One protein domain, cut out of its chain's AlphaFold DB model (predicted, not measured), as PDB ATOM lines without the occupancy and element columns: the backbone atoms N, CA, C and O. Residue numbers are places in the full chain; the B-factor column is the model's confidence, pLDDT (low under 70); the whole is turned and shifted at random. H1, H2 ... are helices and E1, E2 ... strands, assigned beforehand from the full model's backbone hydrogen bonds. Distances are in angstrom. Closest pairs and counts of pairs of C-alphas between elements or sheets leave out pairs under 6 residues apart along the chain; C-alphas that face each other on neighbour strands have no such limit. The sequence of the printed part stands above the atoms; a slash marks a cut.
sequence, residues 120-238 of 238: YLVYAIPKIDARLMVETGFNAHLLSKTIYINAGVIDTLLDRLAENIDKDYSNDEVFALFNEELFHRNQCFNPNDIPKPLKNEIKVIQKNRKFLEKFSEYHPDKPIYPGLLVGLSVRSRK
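This is residues 120 to 238 of the 238 residues of an uncharacterized protein of Candidatus Nanogingivalaceae bacterium (UniProt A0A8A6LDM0). A two-stranded antiparallel ribbon, E1 and E2, has two helices packed on it: H3 covers the ribbon, mainly along E1, and the long helix H5 crosses past E2, packing on it with residues 204 to 211. H4 folds against H5 as a helical hairpin on the side away from the ribbon, short H1 packs on the first part of H5, and residues 145 to 152, with H2, stick out. The printed part has 119 residues, with five named helices and two named strands in the order E1, H1, H2, H3, H4, H5, E2; the sheet's order is E1, E2, and the class is mostly helix. It is compact, with a radius of gyration of the C-alphas of 14.4 A and spans of 41 by 41 by 24 A.

Begin with the sheet: E1, residues 120 to 125, and E2, residues 228 to 233, are antiparallel neighbours at 165 degrees. Look at N 123 and O 230, 2.9 A apart, and N 125 and O 228, 2.8 A apart, both within hydrogen-bond range. Next find H3, residues 153 to 162; its closest C-alpha to E1 is that of Leu 157, 5.6 A from that of Ala 124. For H5, residues 196 to 218, and E2, the closest C-alphas are those of Asn 208 and Leu 228, 6.2 A apart. H4, residues 171 to 187, and H5 form a helical hairpin: they touch, with the closest C-alphas, those of Leu 182 and Ile 202, 6.5 A apart, and run opposite ways at a shallow tilt of 19 degrees. H1, residues 131 to 135, touches H5 at the latter's residues 197 to 201 alone; the closest C-alphas are those of Arg 131 and Glu 201, 5.6 A apart. H2, residues 146 to 150, is close but not clearly touching H3, with the C-alphas of Tyr 148 and Ile 154 closest at 6.6 A. H3 and H5 are apart, and so are H4 and E2. In H1, H2, H3, H4 and H5 every O i to N i+4 pair is within hydrogen-bond range.

Find C-alpha 120 at (-30.354, 23.076, -1.160); from there E1 runs 16.3 A to C-alpha 125. H3 measures 14.6 A from first to last C-alpha, and H4 24.6 A. Find C-alpha 196 at (-37.758, 1.267, -2.877), where H5 begins; it runs 33.2 A to C-alpha 218. E2 is 16.9 A long and ends at C-alpha 233, at (-29.061, 18.662, -0.727).

The two C-alphas farthest apart are those of Asp 168 and Lys 238, 44.2 A. The printed part has no cut, and no link is long. The mean pLDDT of the printed part is 90.1; look for values under 70 at residues 236 to 238, the last of which is the chain's last residue.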
ATOM      1  N   TYR A 120     -29.200  23.854  -1.584       95.69
ATOM      2  CA  TYR A 120     -30.354  23.076  -1.160       95.69
ATOM      3  C   TYR A 120     -31.596  23.446  -1.973       95.69
ATOM      4  O   TYR A 120     -31.823  24.621  -2.245       95.69
ATOM      5  N   LEU A 121     -32.398  22.444  -2.327       97.56
ATOM      6  CA  LEU A 121     -33.731  22.619  -2.897       97.56
ATOM      7  C   LEU A 121     -34.788  22.284  -1.848       97.56
ATOM      8  O   LEU A 121     -34.628  21.302  -1.116       97.56
ATOM      9  N   VAL A 122     -35.865  23.056  -1.809       97.69
ATOM     10  CA  VAL A 122     -37.073  22.768  -1.025       97.69
ATOM     11  C   VAL A 122     -38.309  22.804  -1.913       97.69
ATOM     12  O   VAL A 122     -38.308  23.455  -2.955       97.69
ATOM     13  N   TYR A 123     -39.346  22.080  -1.509       97.12
ATOM     14  CA  TYR A 123     -40.644  22.120  -2.167       97.12
ATOM     15  C   TYR A 123     -41.758  21.820  -1.161       97.12
ATOM     16  O   TYR A 123     -41.644  20.877  -0.368       97.12
ATOM     17  N   ALA A 124     -42.819  22.622  -1.212       96.31
ATOM     18  CA  ALA A 124     -44.088  22.366  -0.551       96.31
ATOM     19  C   ALA A 124     -45.029  21.703  -1.565       96.31
ATOM     20  O   ALA A 124     -45.442  22.324  -2.539       96.31
ATOM     21  N   ILE A 125     -45.322  20.418  -1.372       95.25
ATOM     22  CA  ILE A 125     -46.211  19.654  -2.246       95.25
ATOM     23  C   ILE A 125     -47.640  19.813  -1.713       95.25
ATOM     24  O   ILE A 125     -47.912  19.293  -0.627       95.25
ATOM     25  N   PRO A 126     -48.573  20.434  -2.455       91.19
ATOM     26  CA  PRO A 126     -49.953  20.649  -2.000       91.19
ATOM     27  C   PRO A 126     -50.817  19.374  -2.081       91.19
ATOM     28  O   PRO A 126     -52.009  19.428  -2.364       91.19
ATOM     29  N   LYS A 127     -50.196  18.196  -1.919       92.06
ATOM     30  CA  LYS A 127     -50.807  16.859  -1.922       92.06
ATOM     31  C   LYS A 127     -49.969  15.902  -1.077       92.06
ATOM     32  O   LYS A 127     -48.746  16.033  -1.006       92.06
ATOM     33  N   ILE A 128     -50.606  14.869  -0.526       93.38
ATOM     34  CA  ILE A 128     -49.934  13.769   0.188       93.38
ATOM     35  C   ILE A 128     -49.425  12.715  -0.820       93.38
ATOM     36  O   ILE A 128     -49.682  11.518  -0.728       93.38
ATOM     37  N   ASP A 129     -48.675  13.172  -1.821       93.12
ATOM     38  CA  ASP A 129     -48.008  12.332  -2.819       93.12
ATOM     39  C   ASP A 129     -46.592  12.863  -3.033       93.12
ATOM     40  O   ASP A 129     -46.382  13.956  -3.558       93.12
ATOM     41  N   ALA A 130     -45.601  12.080  -2.608       93.75
ATOM     42  CA  ALA A 130     -44.193  12.434  -2.775       93.75
ATOM     43  C   ALA A 130     -43.488  11.561  -3.808       93.75
ATOM     44  O   ALA A 130     -42.262  11.643  -3.908       93.75
ATOM     45  N   ARG A 131     -44.201  10.685  -4.531       92.50
ATOM     46  CA  ARG A 131     -43.584   9.601  -5.306       92.50
ATOM     47  C   ARG A 131     -42.545  10.128  -6.287       92.50
ATOM     48  O   ARG A 131     -41.407   9.662  -6.309       92.50
ATOM     49  N   LEU A 132     -42.928  11.146  -7.046       93.69
ATOM     50  CA  LEU A 132     -42.063  11.776  -8.034       93.69
ATOM     51  C   LEU A 132     -40.855  12.479  -7.388       93.69
ATOM     52  O   LEU A 132     -39.748  12.483  -7.928       93.69
ATOM     53  N   MET A 133     -41.056  13.052  -6.200       95.31
ATOM     54  CA  MET A 133     -40.023  13.793  -5.479       95.31
ATOM     55  C   MET A 133     -38.987  12.839  -4.881       95.31
ATOM     56  O   MET A 133     -37.783  13.060  -5.005       95.31
ATOM     57  N   VAL A 134     -39.421  11.722  -4.294       96.12
ATOM     58  CA  VAL A 134     -38.484  10.722  -3.756       96.12
ATOM     59  C   VAL A 134     -37.698  10.013  -4.858       96.12
ATOM     60  O   VAL A 134     -36.539   9.660  -4.639       96.12
ATOM     61  N   GLU A 135     -38.283   9.850  -6.049       94.94
ATOM     62  CA  GLU A 135     -37.599   9.320  -7.238       94.94
ATOM     63  C   GLU A 135     -36.497  10.263  -7.738       94.94
ATOM     64  O   GLU A 135     -35.459   9.801  -8.207       94.94
ATOM     65  N   THR A 136     -36.663  11.574  -7.552       94.50
ATOM     66  CA  THR A 136     -35.649  12.595  -7.878       94.50
ATOM     67  C   THR A 136     -34.692  12.905  -6.715       94.50
ATOM     68  O   THR A 136     -33.784  13.728  -6.844       94.50
ATOM     69  N   GLY A 137     -34.826  12.187  -5.593       94.81
ATOM     70  CA  GLY A 137     -33.904  12.210  -4.451       94.81
ATOM     71  C   GLY A 137     -34.341  13.070  -3.261       94.81
ATOM     72  O   GLY A 137     -33.654  13.075  -2.232       94.81
ATOM     73  N   PHE A 138     -35.469  13.776  -3.359       96.75
ATOM     74  CA  PHE A 138     -36.012  14.560  -2.250       96.75
ATOM     75  C   PHE A 138     -36.423  13.670  -1.074       96.75
ATOM     76  O   PHE A 138     -36.757  12.493  -1.212       96.75
ATOM     77  N   ASN A 139     -36.381  14.245   0.124       96.12
ATOM     78  CA  ASN A 139     -36.777  13.582   1.360       96.12
ATOM     79  C   ASN A 139     -37.213  14.606   2.421       96.12
ATOM     80  O   ASN A 139     -37.074  15.810   2.240       96.12
ATOM     81  N   ALA A 140     -37.686  14.120   3.570       94.88
ATOM     82  CA  ALA A 140     -38.149  14.952   4.682       94.88
ATOM     83  C   ALA A 140     -37.067  15.223   5.757       94.88
ATOM     84  O   ALA A 140     -37.389  15.530   6.901       94.88
ATOM     85  N   HIS A 141     -35.766  15.071   5.459       90.31
ATOM     86  CA  HIS A 141     -34.704  15.296   6.463       90.31
ATOM     87  C   HIS A 141     -34.513  16.768   6.834       90.31
ATOM     88  O   HIS A 141     -33.802  17.059   7.797       90.31
ATOM     89  N   LEU A 142     -35.093  17.703   6.078       88.19
ATOM     90  CA  LEU A 142     -35.061  19.113   6.454       88.19
ATOM     91  C   LEU A 142     -35.842  19.368   7.758       88.19
ATOM     92  O   LEU A 142     -35.397  20.170   8.571       88.19
ATOM     93  N   LEU A 143     -36.912  18.601   8.005       89.25
ATOM     94  CA  LEU A 143     -37.816  18.758   9.151       89.25
ATOM     95  C   LEU A 143     -37.150  18.433  10.488       89.25
ATOM     96  O   LEU A 143     -37.574  18.904  11.532       89.25
ATOM     97  N   SER A 144     -36.088  17.626  10.470       86.50
ATOM     98  CA  SER A 144     -35.344  17.259  11.677       86.50
ATOM     99  C   SER A 144     -34.149  18.174  11.951       86.50
ATOM    100  O   SER A 144     -33.337  17.869  12.822       86.50
ATOM    101  N   LYS A 145     -33.954  19.241  11.167       88.50
ATOM    102  CA  LYS A 145     -32.793  20.127  11.291       88.50
ATOM    103  C   LYS A 145     -33.229  21.480  11.834       88.50
ATOM    104  O   LYS A 145     -33.782  22.298  11.105       88.50
ATOM    105  N   THR A 146     -32.862  21.737  13.086       86.50
ATOM    106  CA  THR A 146     -33.138  22.990  13.812       86.50
ATOM    107  C   THR A 146     -32.737  24.240  13.041       86.50
ATOM    108  O   THR A 146     -33.430  25.242  13.107       86.50
ATOM    109  N   ILE A 147     -31.667  24.183  12.244       89.00
ATOM    110  CA  ILE A 147     -31.222  25.333  11.451       89.00
ATOM    111  C   ILE A 147     -32.275  25.828  10.444       89.00
ATOM    112  O   ILE A 147     -32.380  27.027  10.229       89.00
ATOM    113  N   TYR A 148     -33.056  24.930   9.832       89.94
ATOM    114  CA  TYR A 148     -34.095  25.322   8.874       89.94
ATOM    115  C   TYR A 148     -35.362  25.794   9.592       89.94
ATOM    116  O   TYR A 148     -36.015  26.719   9.117       89.94
ATOM    117  N   ILE A 149     -35.655  25.219  10.762       86.00
ATOM    118  CA  ILE A 149     -36.744  25.665  11.641       86.00
ATOM    119  C   ILE A 149     -36.460  27.090  12.130       86.00
ATOM    120  O   ILE A 149     -37.228  27.996  11.846       86.00
ATOM    121  N   ASN A 150     -35.304  27.325  12.758       88.75
ATOM    122  CA  ASN A 150     -34.928  28.637  13.302       88.75
ATOM    123  C   ASN A 150     -34.764  29.705  12.219       88.75
ATOM    124  O   ASN A 150     -34.918  30.892  12.482       88.75
ATOM    125  N   ALA A 151     -34.426  29.292  10.998       90.56
ATOM    126  CA  ALA A 151     -34.386  30.196   9.865       90.56
ATOM    127  C   ALA A 151     -35.782  30.510   9.311       90.56
ATOM    128  O   ALA A 151     -35.846  31.227   8.325       90.56
ATOM    129  N   GLY A 152     -36.881  29.981   9.855       91.44
ATOM    130  CA  GLY A 152     -38.237  30.189   9.336       91.44
ATOM    131  C   GLY A 152     -38.435  29.645   7.918       91.44
ATOM    132  O   GLY A 152     -39.224  30.192   7.162       91.44
ATOM    133  N   VAL A 153     -37.659  28.634   7.504       93.31
ATOM    134  CA  VAL A 153     -37.867  27.949   6.210       93.31
ATOM    135  C   VAL A 153     -39.159  27.143   6.271       93.31
ATOM    136  O   VAL A 153     -39.910  27.115   5.307       93.31
ATOM    137  N   ILE A 154     -39.408  26.492   7.407       91.88
ATOM    138  CA  ILE A 154     -40.580  25.636   7.579       91.88
ATOM    139  C   ILE A 154     -41.870  26.450   7.595       91.88
ATOM    140  O   ILE A 154     -42.790  26.072   6.883       91.88
ATOM    141  N   ASP A 155     -41.912  27.562   8.336       91.00
ATOM    142  CA  ASP A 155     -43.100  28.425   8.395       91.00
ATOM    143  C   ASP A 155     -43.504  28.895   6.992       91.00
ATOM    144  O   ASP A 155     -44.621  28.639   6.564       91.00
ATOM    145  N   THR A 156     -42.564  29.440   6.211       93.25
ATOM    146  CA  THR A 156     -42.872  29.894   4.847       93.25
ATOM    147  C   THR A 156     -43.329  28.750   3.935       93.25
ATOM    148  O   THR A 156     -44.204  28.948   3.103       93.25
ATOM    149  N   LEU A 157     -42.777  27.539   4.076       94.25
ATOM    150  CA  LEU A 157     -43.245  26.388   3.295       94.25
ATOM    151  C   LEU A 157     -44.645  25.910   3.715       94.25
ATOM    152  O   LEU A 157     -45.366  25.376   2.877       94.25
ATOM    153  N   LEU A 158     -45.031  26.079   4.983       91.81
ATOM    154  CA  LEU A 158     -46.402  25.834   5.436       91.81
ATOM    155  C   LEU A 158     -47.355  26.890   4.866       91.81
ATOM    156  O   LEU A 158     -48.418  26.518   4.374       91.81
ATOM    157  N   ASP A 159     -46.943  28.160   4.829       91.56
ATOM    158  CA  ASP A 159     -47.709  29.230   4.179       91.56
ATOM    159  C   ASP A 159     -47.925  28.922   2.685       91.56
ATOM    160  O   ASP A 159     -49.031  29.074   2.173       91.56
ATOM    161  N   ARG A 160     -46.913  28.368   1.993       91.25
ATOM    162  CA  ARG A 160     -47.074  27.887   0.607       91.25
ATOM    163  C   ARG A 160     -48.135  26.800   0.471       91.25
ATOM    164  O   ARG A 160     -48.826  26.769  -0.542       91.25
ATOM    165  N   LEU A 161     -48.259  25.885   1.435       91.69
ATOM    166  CA  LEU A 161     -49.331  24.887   1.393       91.69
ATOM    167  C   LEU A 161     -50.697  25.561   1.537       91.69
ATOM    168  O   LEU A 161     -51.591  25.241   0.761       91.69
ATOM    169  N   ALA A 162     -50.821  26.516   2.462       89.00
ATOM    170  CA  ALA A 162     -52.047  27.281   2.680       89.00
ATOM    171  C   ALA A 162     -52.532  27.976   1.398       89.00
ATOM    172  O   ALA A 162     -53.697  27.863   1.039       89.00
ATOM    173  N   GLU A 163     -51.620  28.621   0.662       86.81
ATOM    174  CA  GLU A 163     -51.909  29.306  -0.611       86.81
ATOM    175  C   GLU A 163     -52.451  28.371  -1.714       86.81
ATOM    176  O   GLU A 163     -53.016  28.844  -2.699       86.81
ATOM    177  N   ASN A 164     -52.253  27.056  -1.581       82.50
ATOM    178  CA  ASN A 164     -52.612  26.050  -2.583       82.50
ATOM    179  C   ASN A 164     -53.802  25.170  -2.166       82.50
ATOM    180  O   ASN A 164     -54.067  24.153  -2.814       82.50
ATOM    181  N   ILE A 165     -54.482  25.510  -1.071       81.31
ATOM    182  CA  ILE A 165     -55.588  24.727  -0.526       81.31
ATOM    183  C   ILE A 165     -56.858  25.575  -0.512       81.31
ATOM    184  O   ILE A 165     -56.947  26.577   0.185       81.31
ATOM    185  N   ASP A 166     -57.872  25.110  -1.243       75.31
ATOM    186  CA  ASP A 166     -59.160  25.806  -1.382       75.31
ATOM    187  C   ASP A 166     -60.158  25.489  -0.253       75.31
ATOM    188  O   ASP A 166     -61.237  26.079  -0.187       75.31
ATOM    189  N   LYS A 167     -59.841  24.513   0.607       82.69
ATOM    190  CA  LYS A 167     -60.709  24.043   1.693       82.69
ATOM    191  C   LYS A 167     -60.027  24.233   3.044       82.69
ATOM    192  O   LYS A 167     -58.937  23.715   3.261       82.69
ATOM    193  N   ASP A 168     -60.744  24.825   3.991       84.12
ATOM    194  CA  ASP A 168     -60.336  24.810   5.393       84.12
ATOM    195  C   ASP A 168     -60.479  23.394   5.970       84.12
ATOM    196  O   ASP A 168     -61.572  22.822   6.011       84.12
ATOM    197  N   TYR A 169     -59.357  22.814   6.397       86.88
ATOM    198  CA  TYR A 169     -59.316  21.524   7.081       86.88
ATOM    199  C   TYR A 169     -59.136  21.736   8.581       86.88
ATOM    200  O   TYR A 169     -58.271  22.497   9.014       86.88
ATOM    201  N   SER A 170     -59.897  21.001   9.385       90.12
ATOM    202  CA  SER A 170     -59.552  20.801  10.793       90.12
ATOM    203  C   SER A 170     -58.295  19.935  10.926       90.12
ATOM    204  O   SER A 170     -57.997  19.106  10.062       90.12
ATOM    205  N   ASN A 171     -57.566  20.073  12.039       90.88
ATOM    206  CA  ASN A 171     -56.363  19.271  12.293       90.88
ATOM    207  C   ASN A 171     -56.657  17.759  12.233       90.88
ATOM    208  O   ASN A 171     -55.865  16.998  11.674       90.88
ATOM    209  N   ASP A 172     -57.814  17.331  12.746       91.69
ATOM    210  CA  ASP A 172     -58.245  15.930  12.714       91.69
ATOM    211  C   ASP A 172     -58.478  15.432  11.283       91.69
ATOM    212  O   ASP A 172     -58.039  14.332  10.941       91.69
ATOM    213  N   GLU A 173     -59.097  16.243  10.415       94.25
ATOM    214  CA  GLU A 173     -59.242  15.906   8.993       94.25
ATOM    215  C   GLU A 173     -57.877  15.783   8.309       94.25
ATOM    216  O   GLU A 173     -57.660  14.844   7.542       94.25
ATOM    217  N   VAL A 174     -56.928  16.679   8.608       94.31
ATOM    218  CA  VAL A 174     -55.567  16.581   8.060       94.31
ATOM    219  C   VAL A 174     -54.919  15.262   8.472       94.31
ATOM    220  O   VAL A 174     -54.410  14.531   7.619       94.31
ATOM    221  N   PHE A 175     -54.956  14.901   9.756       95.50
ATOM    222  CA  PHE A 175     -54.375  13.638  10.212       95.50
ATOM    223  C   PHE A 175     -55.101  12.408   9.662       95.50
ATOM    224  O   PHE A 175     -54.438  11.408   9.361       95.50
ATOM    225  N   ALA A 176     -56.421  12.474   9.482       95.94
ATOM    226  CA  ALA A 176     -57.194  11.419   8.836       95.94
ATOM    227  C   ALA A 176     -56.715  11.179   7.396       95.94
ATOM    228  O   ALA A 176     -56.416  10.034   7.055       95.94
ATOM    229  N   LEU A 177     -56.512  12.240   6.604       96.25
ATOM    230  CA  LEU A 177     -55.974  12.141   5.240       96.25
ATOM    231  C   LEU A 177     -54.578  11.504   5.218       96.25
ATOM    232  O   LEU A 177     -54.301  10.612   4.420       96.25
ATOM    233  N   PHE A 178     -53.687  11.898   6.132       96.88
ATOM    234  CA  PHE A 178     -52.373  11.256   6.244       96.88
ATOM    235  C   PHE A 178     -52.477   9.757   6.568       96.88
ATOM    236  O   PHE A 178     -51.712   8.957   6.022       96.88
ATOM    237  N   ASN A 179     -53.384   9.369   7.468       95.94
ATOM    238  CA  ASN A 179     -53.586   7.971   7.851       95.94
ATOM    239  C   ASN A 179     -54.158   7.144   6.695       95.94
ATOM    240  O   ASN A 179     -53.671   6.042   6.450       95.94
ATOM    241  N   GLU A 180     -55.141   7.684   5.976       95.62
ATOM    242  CA  GLU A 180     -55.739   7.075   4.788       95.62
ATOM    243  C   GLU A 180     -54.678   6.823   3.710       95.62
ATOM    244  O   GLU A 180     -54.498   5.697   3.238       95.62
ATOM    245  N   GLU A 181     -53.874   7.835   3.393       95.38
ATOM    246  CA  GLU A 181     -52.840   7.729   2.366       95.38
ATOM    247  C   GLU A 181     -51.744   6.721   2.764       95.38
ATOM    248  O   GLU A 181     -51.278   5.924   1.938       95.38
ATOM    249  N   LEU A 182     -51.352   6.692   4.043       94.50
ATOM    250  CA  LEU A 182     -50.436   5.674   4.568       94.50
ATOM    251  C   LEU A 182     -51.041   4.272   4.512       94.50
ATOM    252  O   LEU A 182     -50.335   3.326   4.153       94.50
ATOM    253  N   PHE A 183     -52.321   4.126   4.855       92.38
ATOM    254  CA  PHE A 183     -53.030   2.856   4.788       92.38
ATOM    255  C   PHE A 183     -53.036   2.326   3.353       92.38
ATOM    256  O   PHE A 183     -52.504   1.243   3.116       92.38
ATOM    257  N   HIS A 184     -53.509   3.113   2.381       91.00
ATOM    258  CA  HIS A 184     -53.542   2.706   0.973       91.00
ATOM    259  C   HIS A 184     -52.167   2.276   0.453       91.00
ATOM    260  O   HIS A 184     -52.034   1.203  -0.133       91.00
ATOM    261  N   ARG A 185     -51.117   3.058   0.733       89.88
ATOM    262  CA  ARG A 185     -49.739   2.760   0.298       89.88
ATOM    263  C   ARG A 185     -49.182   1.471   0.906       89.88
ATOM    264  O   ARG A 185     -48.432   0.770   0.230       89.88
ATOM    265  N   ASN A 186     -49.541   1.155   2.152       86.38
ATOM    266  CA  ASN A 186     -49.117  -0.077   2.820       86.38
ATOM    267  C   ASN A 186     -49.897  -1.315   2.348       86.38
ATOM    268  O   ASN A 186     -49.358  -2.413   2.423       86.38
ATOM    269  N   GLN A 187     -51.125  -1.152   1.843       86.81
ATOM    270  CA  GLN A 187     -51.932  -2.258   1.306       86.81
ATOM    271  C   GLN A 187     -51.525  -2.667  -0.119       86.81
ATOM    272  O   GLN A 187     -51.860  -3.760  -0.565       86.81
ATOM    273  N   CYS A 188     -50.798  -1.818  -0.855       76.75
ATOM    274  CA  CYS A 188     -50.449  -2.094  -2.253       76.75
ATOM    275  C   CYS A 188     -49.465  -3.262  -2.457       76.75
ATOM    276  O   CYS A 188     -49.353  -3.754  -3.577       76.75
ATOM    277  N   PHE A 189     -48.709  -3.667  -1.431       79.56
ATOM    278  CA  PHE A 189     -47.649  -4.674  -1.546       79.56
ATOM    279  C   PHE A 189     -47.507  -5.469  -0.249       79.56
ATOM    280  O   PHE A 189     -47.703  -4.931   0.841       79.56
ATOM    281  N   ASN A 190     -47.048  -6.716  -0.356       83.31
ATOM    282  CA  ASN A 190     -46.554  -7.438   0.812       83.31
ATOM    283  C   ASN A 190     -45.399  -6.647   1.462       83.31
ATOM    284  O   ASN A 190     -44.567  -6.095   0.734       83.31
ATOM    285  N   PRO A 191     -45.267  -6.630   2.804       78.50
ATOM    286  CA  PRO A 191     -44.249  -5.832   3.500       78.50
ATOM    287  C   PRO A 191     -42.802  -6.053   3.028       78.50
ATOM    288  O   PRO A 191     -41.983  -5.132   3.084       78.50
ATOM    289  N   ASN A 192     -42.494  -7.258   2.538       81.25
ATOM    290  CA  ASN A 192     -41.164  -7.636   2.055       81.25
ATOM    291  C   ASN A 192     -40.904  -7.251   0.586       81.25
ATOM    292  O   ASN A 192     -39.743  -7.164   0.191       81.25
ATOM    293  N   ASP A 193     -41.950  -6.938  -0.182       87.94
ATOM    294  CA  ASP A 193     -41.884  -6.719  -1.635       87.94
ATOM    295  C   ASP A 193     -42.084  -5.246  -2.030       87.94
ATOM    296  O   ASP A 193     -42.161  -4.903  -3.210       87.94
ATOM    297  N   ILE A 194     -42.165  -4.344  -1.045       87.62
ATOM    298  CA  ILE A 194     -42.409  -2.914  -1.269       87.62
ATOM    299  C   ILE A 194     -41.269  -2.304  -2.110       87.62
ATOM    300  O   ILE A 194     -40.125  -2.235  -1.637       87.62
ATOM    301  N   PRO A 195     -41.556  -1.743  -3.305       88.94
ATOM    302  CA  PRO A 195     -40.546  -1.082  -4.119       88.94
ATOM    303  C   PRO A 195     -39.864   0.063  -3.367       88.94
ATOM    304  O   PRO A 195     -40.509   0.848  -2.666       88.94
ATOM    305  N   LYS A 196     -38.550   0.227  -3.559       90.62
ATOM    306  CA  LYS A 196     -37.758   1.267  -2.877       90.62
ATOM    307  C   LYS A 196     -38.361   2.685  -2.986       90.62
ATOM    308  O   LYS A 196     -38.386   3.363  -1.957       90.62
ATOM    309  N   PRO A 197     -38.877   3.143  -4.148       88.50
ATOM    310  CA  PRO A 197     -39.551   4.439  -4.239       88.50
ATOM    311  C   PRO A 197     -40.782   4.546  -3.332       88.50
ATOM    312  O   PRO A 197     -40.911   5.530  -2.613       88.50
ATOM    313  N   LEU A 198     -41.631   3.511  -3.280       91.25
ATOM    314  CA  LEU A 198     -42.798   3.475  -2.390       91.25
ATOM    315  C   LEU A 198     -42.377   3.517  -0.919       91.25
ATOM    316  O   LEU A 198     -42.897   4.308  -0.141       91.25
ATOM    317  N   LYS A 199     -41.371   2.723  -0.543       92.94
ATOM    318  CA  LYS A 199     -40.834   2.714   0.824       92.94
ATOM    319  C   LYS A 199     -40.304   4.088   1.243       92.94
ATOM    320  O   LYS A 199     -40.436   4.476   2.403       92.94
ATOM    321  N   ASN A 200     -39.680   4.821   0.324       94.44
ATOM    322  CA  ASN A 200     -39.196   6.174   0.585       94.44
ATOM    323  C   ASN A 200     -40.339   7.188   0.679       94.44
ATOM    324  O   ASN A 200     -40.298   8.044   1.559       94.44
ATOM    325  N   GLU A 201     -41.356   7.069  -0.173       95.62
ATOM    326  CA  GLU A 201     -42.555   7.903  -0.106       95.62
ATOM    327  C   GLU A 201     -43.273   7.729   1.240       95.62
ATOM    328  O   GLU A 201     -43.488   8.715   1.941       95.62
ATOM    329  N   ILE A 202     -43.529   6.484   1.665       95.44
ATOM    330  CA  ILE A 202     -44.135   6.173   2.970       95.44
ATOM    331  C   ILE A 202     -43.349   6.846   4.101       95.44
ATOM    332  O   ILE A 202     -43.931   7.500   4.965       95.44
ATOM    333  N   LYS A 203     -42.012   6.759   4.080       95.69
ATOM    334  CA  LYS A 203     -41.159   7.422   5.080       95.69
ATOM    335  C   LYS A 203     -41.299   8.945   5.063       95.69
ATOM    336  O   LYS A 203     -41.229   9.559   6.125       95.69
ATOM    337  N   VAL A 204     -41.434   9.563   3.890       97.56
ATOM    338  CA  VAL A 204     -41.634  11.014   3.763       97.56
ATOM    339  C   VAL A 204     -42.982  11.424   4.348       97.56
ATOM    340  O   VAL A 204     -43.017  12.365   5.142       97.56
ATOM    341  N   ILE A 205     -44.050  10.689   4.034       97.44
ATOM    342  CA  ILE A 205     -45.397  10.939   4.560       97.44
ATOM    343  C   ILE A 205     -45.409  10.778   6.086       97.44
ATOM    344  O   ILE A 205     -45.822  11.686   6.801       97.44
ATOM    345  N   GLN A 206     -44.845   9.684   6.611       96.25
ATOM    346  CA  GLN A 206     -44.735   9.448   8.057       96.25
ATOM    347  C   GLN A 206     -43.955  10.550   8.784       96.25
ATOM    348  O   GLN A 206     -44.326  10.941   9.890       96.25
ATOM    349  N   LYS A 207     -42.855  11.040   8.197       96.94
ATOM    350  CA  LYS A 207     -42.051  12.115   8.796       96.94
ATOM    351  C   LYS A 207     -42.795  13.446   8.817       96.94
ATOM    352  O   LYS A 207     -42.708  14.134   9.827       96.94
ATOM    353  N   ASN A 208     -43.517  13.780   7.749       97.38
ATOM    354  CA  ASN A 208     -44.361  14.974   7.706       97.38
ATOM    355  C   ASN A 208     -45.486  14.884   8.743       97.38
ATOM    356  O   ASN A 208     -45.594  15.775   9.574       97.38
ATOM    357  N   ARG A 209     -46.221  13.764   8.797       96.38
ATOM    358  CA  ARG A 209     -47.270  13.530   9.804       96.38
ATOM    359  C   ARG A 209     -46.758  13.738  11.233       96.38
ATOM    360  O   ARG A 209     -47.315  14.531  11.975       96.38
ATOM    361  N   LYS A 210     -45.649  13.077  11.598       95.81
ATOM    362  CA  LYS A 210     -45.033  13.202  12.937       95.81
ATOM    363  C   LYS A 210     -44.529  14.610  13.243       95.81
ATOM    364  O   LYS A 210     -44.479  15.008  14.402       95.81
ATOM    365  N   PHE A 211     -44.060  15.326  12.223       94.69
ATOM    366  CA  PHE A 211     -43.659  16.717  12.373       94.69
ATOM    367  C   PHE A 211     -44.881  17.596  12.663       94.69
ATOM    368  O   PHE A 211     -44.830  18.367  13.613       94.69
ATOM    369  N   LEU A 212     -45.969  17.431  11.903       93.06
ATOM    370  CA  LEU A 212     -47.209  18.187  12.079       93.06
ATOM    371  C   LEU A 212     -47.878  17.912  13.430       93.06
ATOM    372  O   LEU A 212     -48.332  18.863  14.049       93.06
ATOM    373  N   GLU A 213     -47.867  16.667  13.926       93.31
ATOM    374  CA  GLU A 213     -48.344  16.339  15.286       93.31
ATOM    375  C   GLU A 213     -47.635  17.207  16.332       93.31
ATOM    376  O   GLU A 213     -48.268  17.987  17.040       93.31
ATOM    377  N   LYS A 214     -46.298  17.175  16.343       92.31
ATOM    378  CA  LYS A 214     -45.504  18.011  17.253       92.31
ATOM    379  C   LYS A 214     -45.731  19.497  17.020       92.31
ATOM    380  O   LYS A 214     -45.797  20.262  17.972       92.31
ATOM    381  N   PHE A 215     -45.813  19.923  15.764       89.50
ATOM    382  CA  PHE A 215     -46.050  21.323  15.435       89.50
ATOM    383  C   PHE A 215     -47.382  21.803  16.018       89.50
ATOM    384  O   PHE A 215     -47.392  22.839  16.667       89.50
ATOM    385  N   SER A 216     -48.458  21.023  15.878       89.25
ATOM    386  CA  SER A 216     -49.765  21.344  16.458       89.25
ATOM    387  C   SER A 216     -49.772  21.324  17.991       89.25
ATOM    388  O   SER A 216     -50.485  22.113  18.599       89.25
ATOM    389  N   GLU A 217     -48.947  20.484  18.629       89.56
ATOM    390  CA  GLU A 217     -48.770  20.495  20.089       89.56
ATOM    391  C   GLU A 217     -48.106  21.794  20.579       89.56
ATOM    392  O   GLU A 217     -48.517  22.356  21.593       89.56
ATOM    393  N   TYR A 218     -47.078  22.280  19.873       87.25
ATOM    394  CA  TYR A 218     -46.337  23.491  20.258       87.25
ATOM    395  C   TYR A 218     -46.969  24.796  19.753       87.25
ATOM    396  O   TYR A 218     -46.703  25.857  20.318       87.25
ATOM    397  N   HIS A 219     -47.778  24.727  18.697       84.12
ATOM    398  CA  HIS A 219     -48.437  25.859  18.043       84.12
ATOM    399  C   HIS A 219     -49.930  25.562  17.840       84.12
ATOM    400  O   HIS A 219     -50.375  25.390  16.703       84.12
ATOM    401  N   PRO A 220     -50.714  25.467  18.929       85.00
ATOM    402  CA  PRO A 220     -52.123  25.073  18.862       85.00
ATOM    403  C   PRO A 220     -53.006  26.084  18.114       85.00
ATOM    404  O   PRO A 220     -54.115  25.755  17.710       85.00
ATOM    405  N   ASP A 221     -52.523  27.312  17.940       83.69
ATOM    406  CA  ASP A 221     -53.176  28.416  17.241       83.69
ATOM    407  C   ASP A 221     -52.904  28.436  15.729       83.69
ATOM    408  O   ASP A 221     -53.567  29.171  14.995       83.69
ATOM    409  N   LYS A 222     -51.941  27.642  15.245       82.00
ATOM    410  CA  LYS A 222     -51.583  27.608  13.827       82.00
ATOM    411  C   LYS A 222     -52.294  26.458  13.106       82.00
ATOM    412  O   LYS A 222     -52.183  25.311  13.549       82.00
ATOM    413  N   PRO A 223     -52.957  26.718  11.964       83.31
ATOM    414  CA  PRO A 223     -53.518  25.650  11.148       83.31
ATOM    415  C   PRO A 223     -52.409  24.761  10.576       83.31
ATOM    416  O   PRO A 223     -51.310  25.225  10.251       83.31
ATOM    417  N   ILE A 224     -52.716  23.474  10.429       88.94
ATOM    418  CA  ILE A 224     -51.919  22.542   9.629       88.94
ATOM    419  C   ILE A 224     -52.655  22.231   8.330       88.94
ATOM    420  O   ILE A 224     -53.876  22.308   8.253       88.94
ATOM    421  N   TYR A 225     -51.895  21.845   7.313       91.19
ATOM    422  CA  TYR A 225     -52.404  21.694   5.959       91.19
ATOM    423  C   TYR A 225     -52.095  20.299   5.405       91.19
ATOM    424  O   TYR A 225     -50.995  19.781   5.645       91.19
ATOM    425  N   PRO A 226     -53.015  19.674   4.647       90.75
ATOM    426  CA  PRO A 226     -52.723  18.438   3.937       90.75
ATOM    427  C   PRO A 226     -51.712  18.706   2.816       90.75
ATOM    428  O   PRO A 226     -52.021  19.272   1.774       90.75
ATOM    429  N   GLY A 227     -50.473  18.279   3.031       94.88
ATOM    430  CA  GLY A 227     -49.383  18.475   2.085       94.88
ATOM    431  C   GLY A 227     -48.067  17.959   2.640       94.88
ATOM    432  O   GLY A 227     -47.991  17.483   3.772       94.88
ATOM    433  N   LEU A 228     -47.013  18.010   1.832       97.06
ATOM    434  CA  LEU A 228     -45.710  17.466   2.206       97.06
ATOM    435  C   LEU A 228     -44.611  18.495   2.013       97.06
ATOM    436  O   LEU A 228     -44.466  19.087   0.949       97.06
ATOM    437  N   LEU A 229     -43.764  18.627   3.025       97.06
ATOM    438  CA  LEU A 229     -42.546  19.413   2.963       97.06
ATOM    439  C   LEU A 229     -41.374  18.488   2.655       97.06
ATOM    440  O   LEU A 229     -41.083  17.530   3.389       97.06
ATOM    441  N   VAL A 230     -40.688  18.769   1.551       97.38
ATOM    442  CA  VAL A 230     -39.555  17.967   1.091       97.38
ATOM    443  C   VAL A 230     -38.364  18.837   0.720       97.38
ATOM    444  O   VAL A 230     -38.487  20.019   0.408       97.38
ATOM    445  N   GLY A 231     -37.175  18.242   0.767       96.81
ATOM    446  CA  GLY A 231     -35.942  18.929   0.425       96.81
ATOM    447  C   GLY A 231     -34.836  18.000  -0.045       96.81
ATOM    448  O   GLY A 231     -34.843  16.789   0.207       96.81
ATOM    449  N   LEU A 232     -33.862  18.590  -0.729       96.00
ATOM    450  CA  LEU A 232     -32.743  17.899  -1.350       96.00
ATOM    451  C   LEU A 232     -31.461  18.724  -1.215       96.00
ATOM    452  O   LEU A 232     -31.378  19.861  -1.667       96.00
ATOM    453  N   SER A 233     -30.418  18.111  -0.650       93.50
ATOM    454  CA  SER A 233     -29.061  18.662  -0.727       93.50
ATOM    455  C   SER A 233     -28.517  18.389  -2.118       93.50
ATOM    456  O   SER A 233     -28.302  17.228  -2.462       93.50
ATOM    457  N   VAL A 234     -28.287  19.435  -2.910       90.75
ATOM    458  CA  VAL A 234     -27.769  19.276  -4.281       90.75
ATOM    459  C   VAL A 234     -26.248  19.260  -4.326       90.75
ATOM    460  O   VAL A 234     -25.667  18.727  -5.268       90.75
ATOM    461  N   ARG A 235     -25.591  19.740  -3.267       82.50
ATOM    462  CA  ARG A 235     -24.158  19.521  -3.068       82.50
ATOM    463  C   ARG A 235     -23.938  18.273  -2.231       82.50
ATOM    464  O   ARG A 235     -24.521  18.128  -1.150       82.50
ATOM    465  N   SER A 236     -23.084  17.380  -2.721       56.66
ATOM    466  CA  SER A 236     -22.507  16.337  -1.884       56.66
ATOM    467  C   SER A 236     -21.683  17.011  -0.787       56.66
ATOM    468  O   SER A 236     -20.927  17.951  -1.039       56.66
ATOM    469  N   ARG A 237     -21.859  16.555   0.456       48.62
ATOM    470  CA  ARG A 237     -20.875  16.824   1.503       48.62
ATOM    471  C   ARG A 237     -19.594  16.126   1.043       48.62
ATOM    472  O   ARG A 237     -19.575  14.899   1.014       48.62
ATOM    473  N   LYS A 238     -18.617  16.894   0.566       37.12
ATOM    474  CA  LYS A 238     -17.222  16.466   0.641       37.12
ATOM    475  C   LYS A 238     -16.769  16.656   2.079       37.12
ATOM    476  O   LYS A 238     -17.209  17.670   2.674       37.12
TER     477      LYS A 238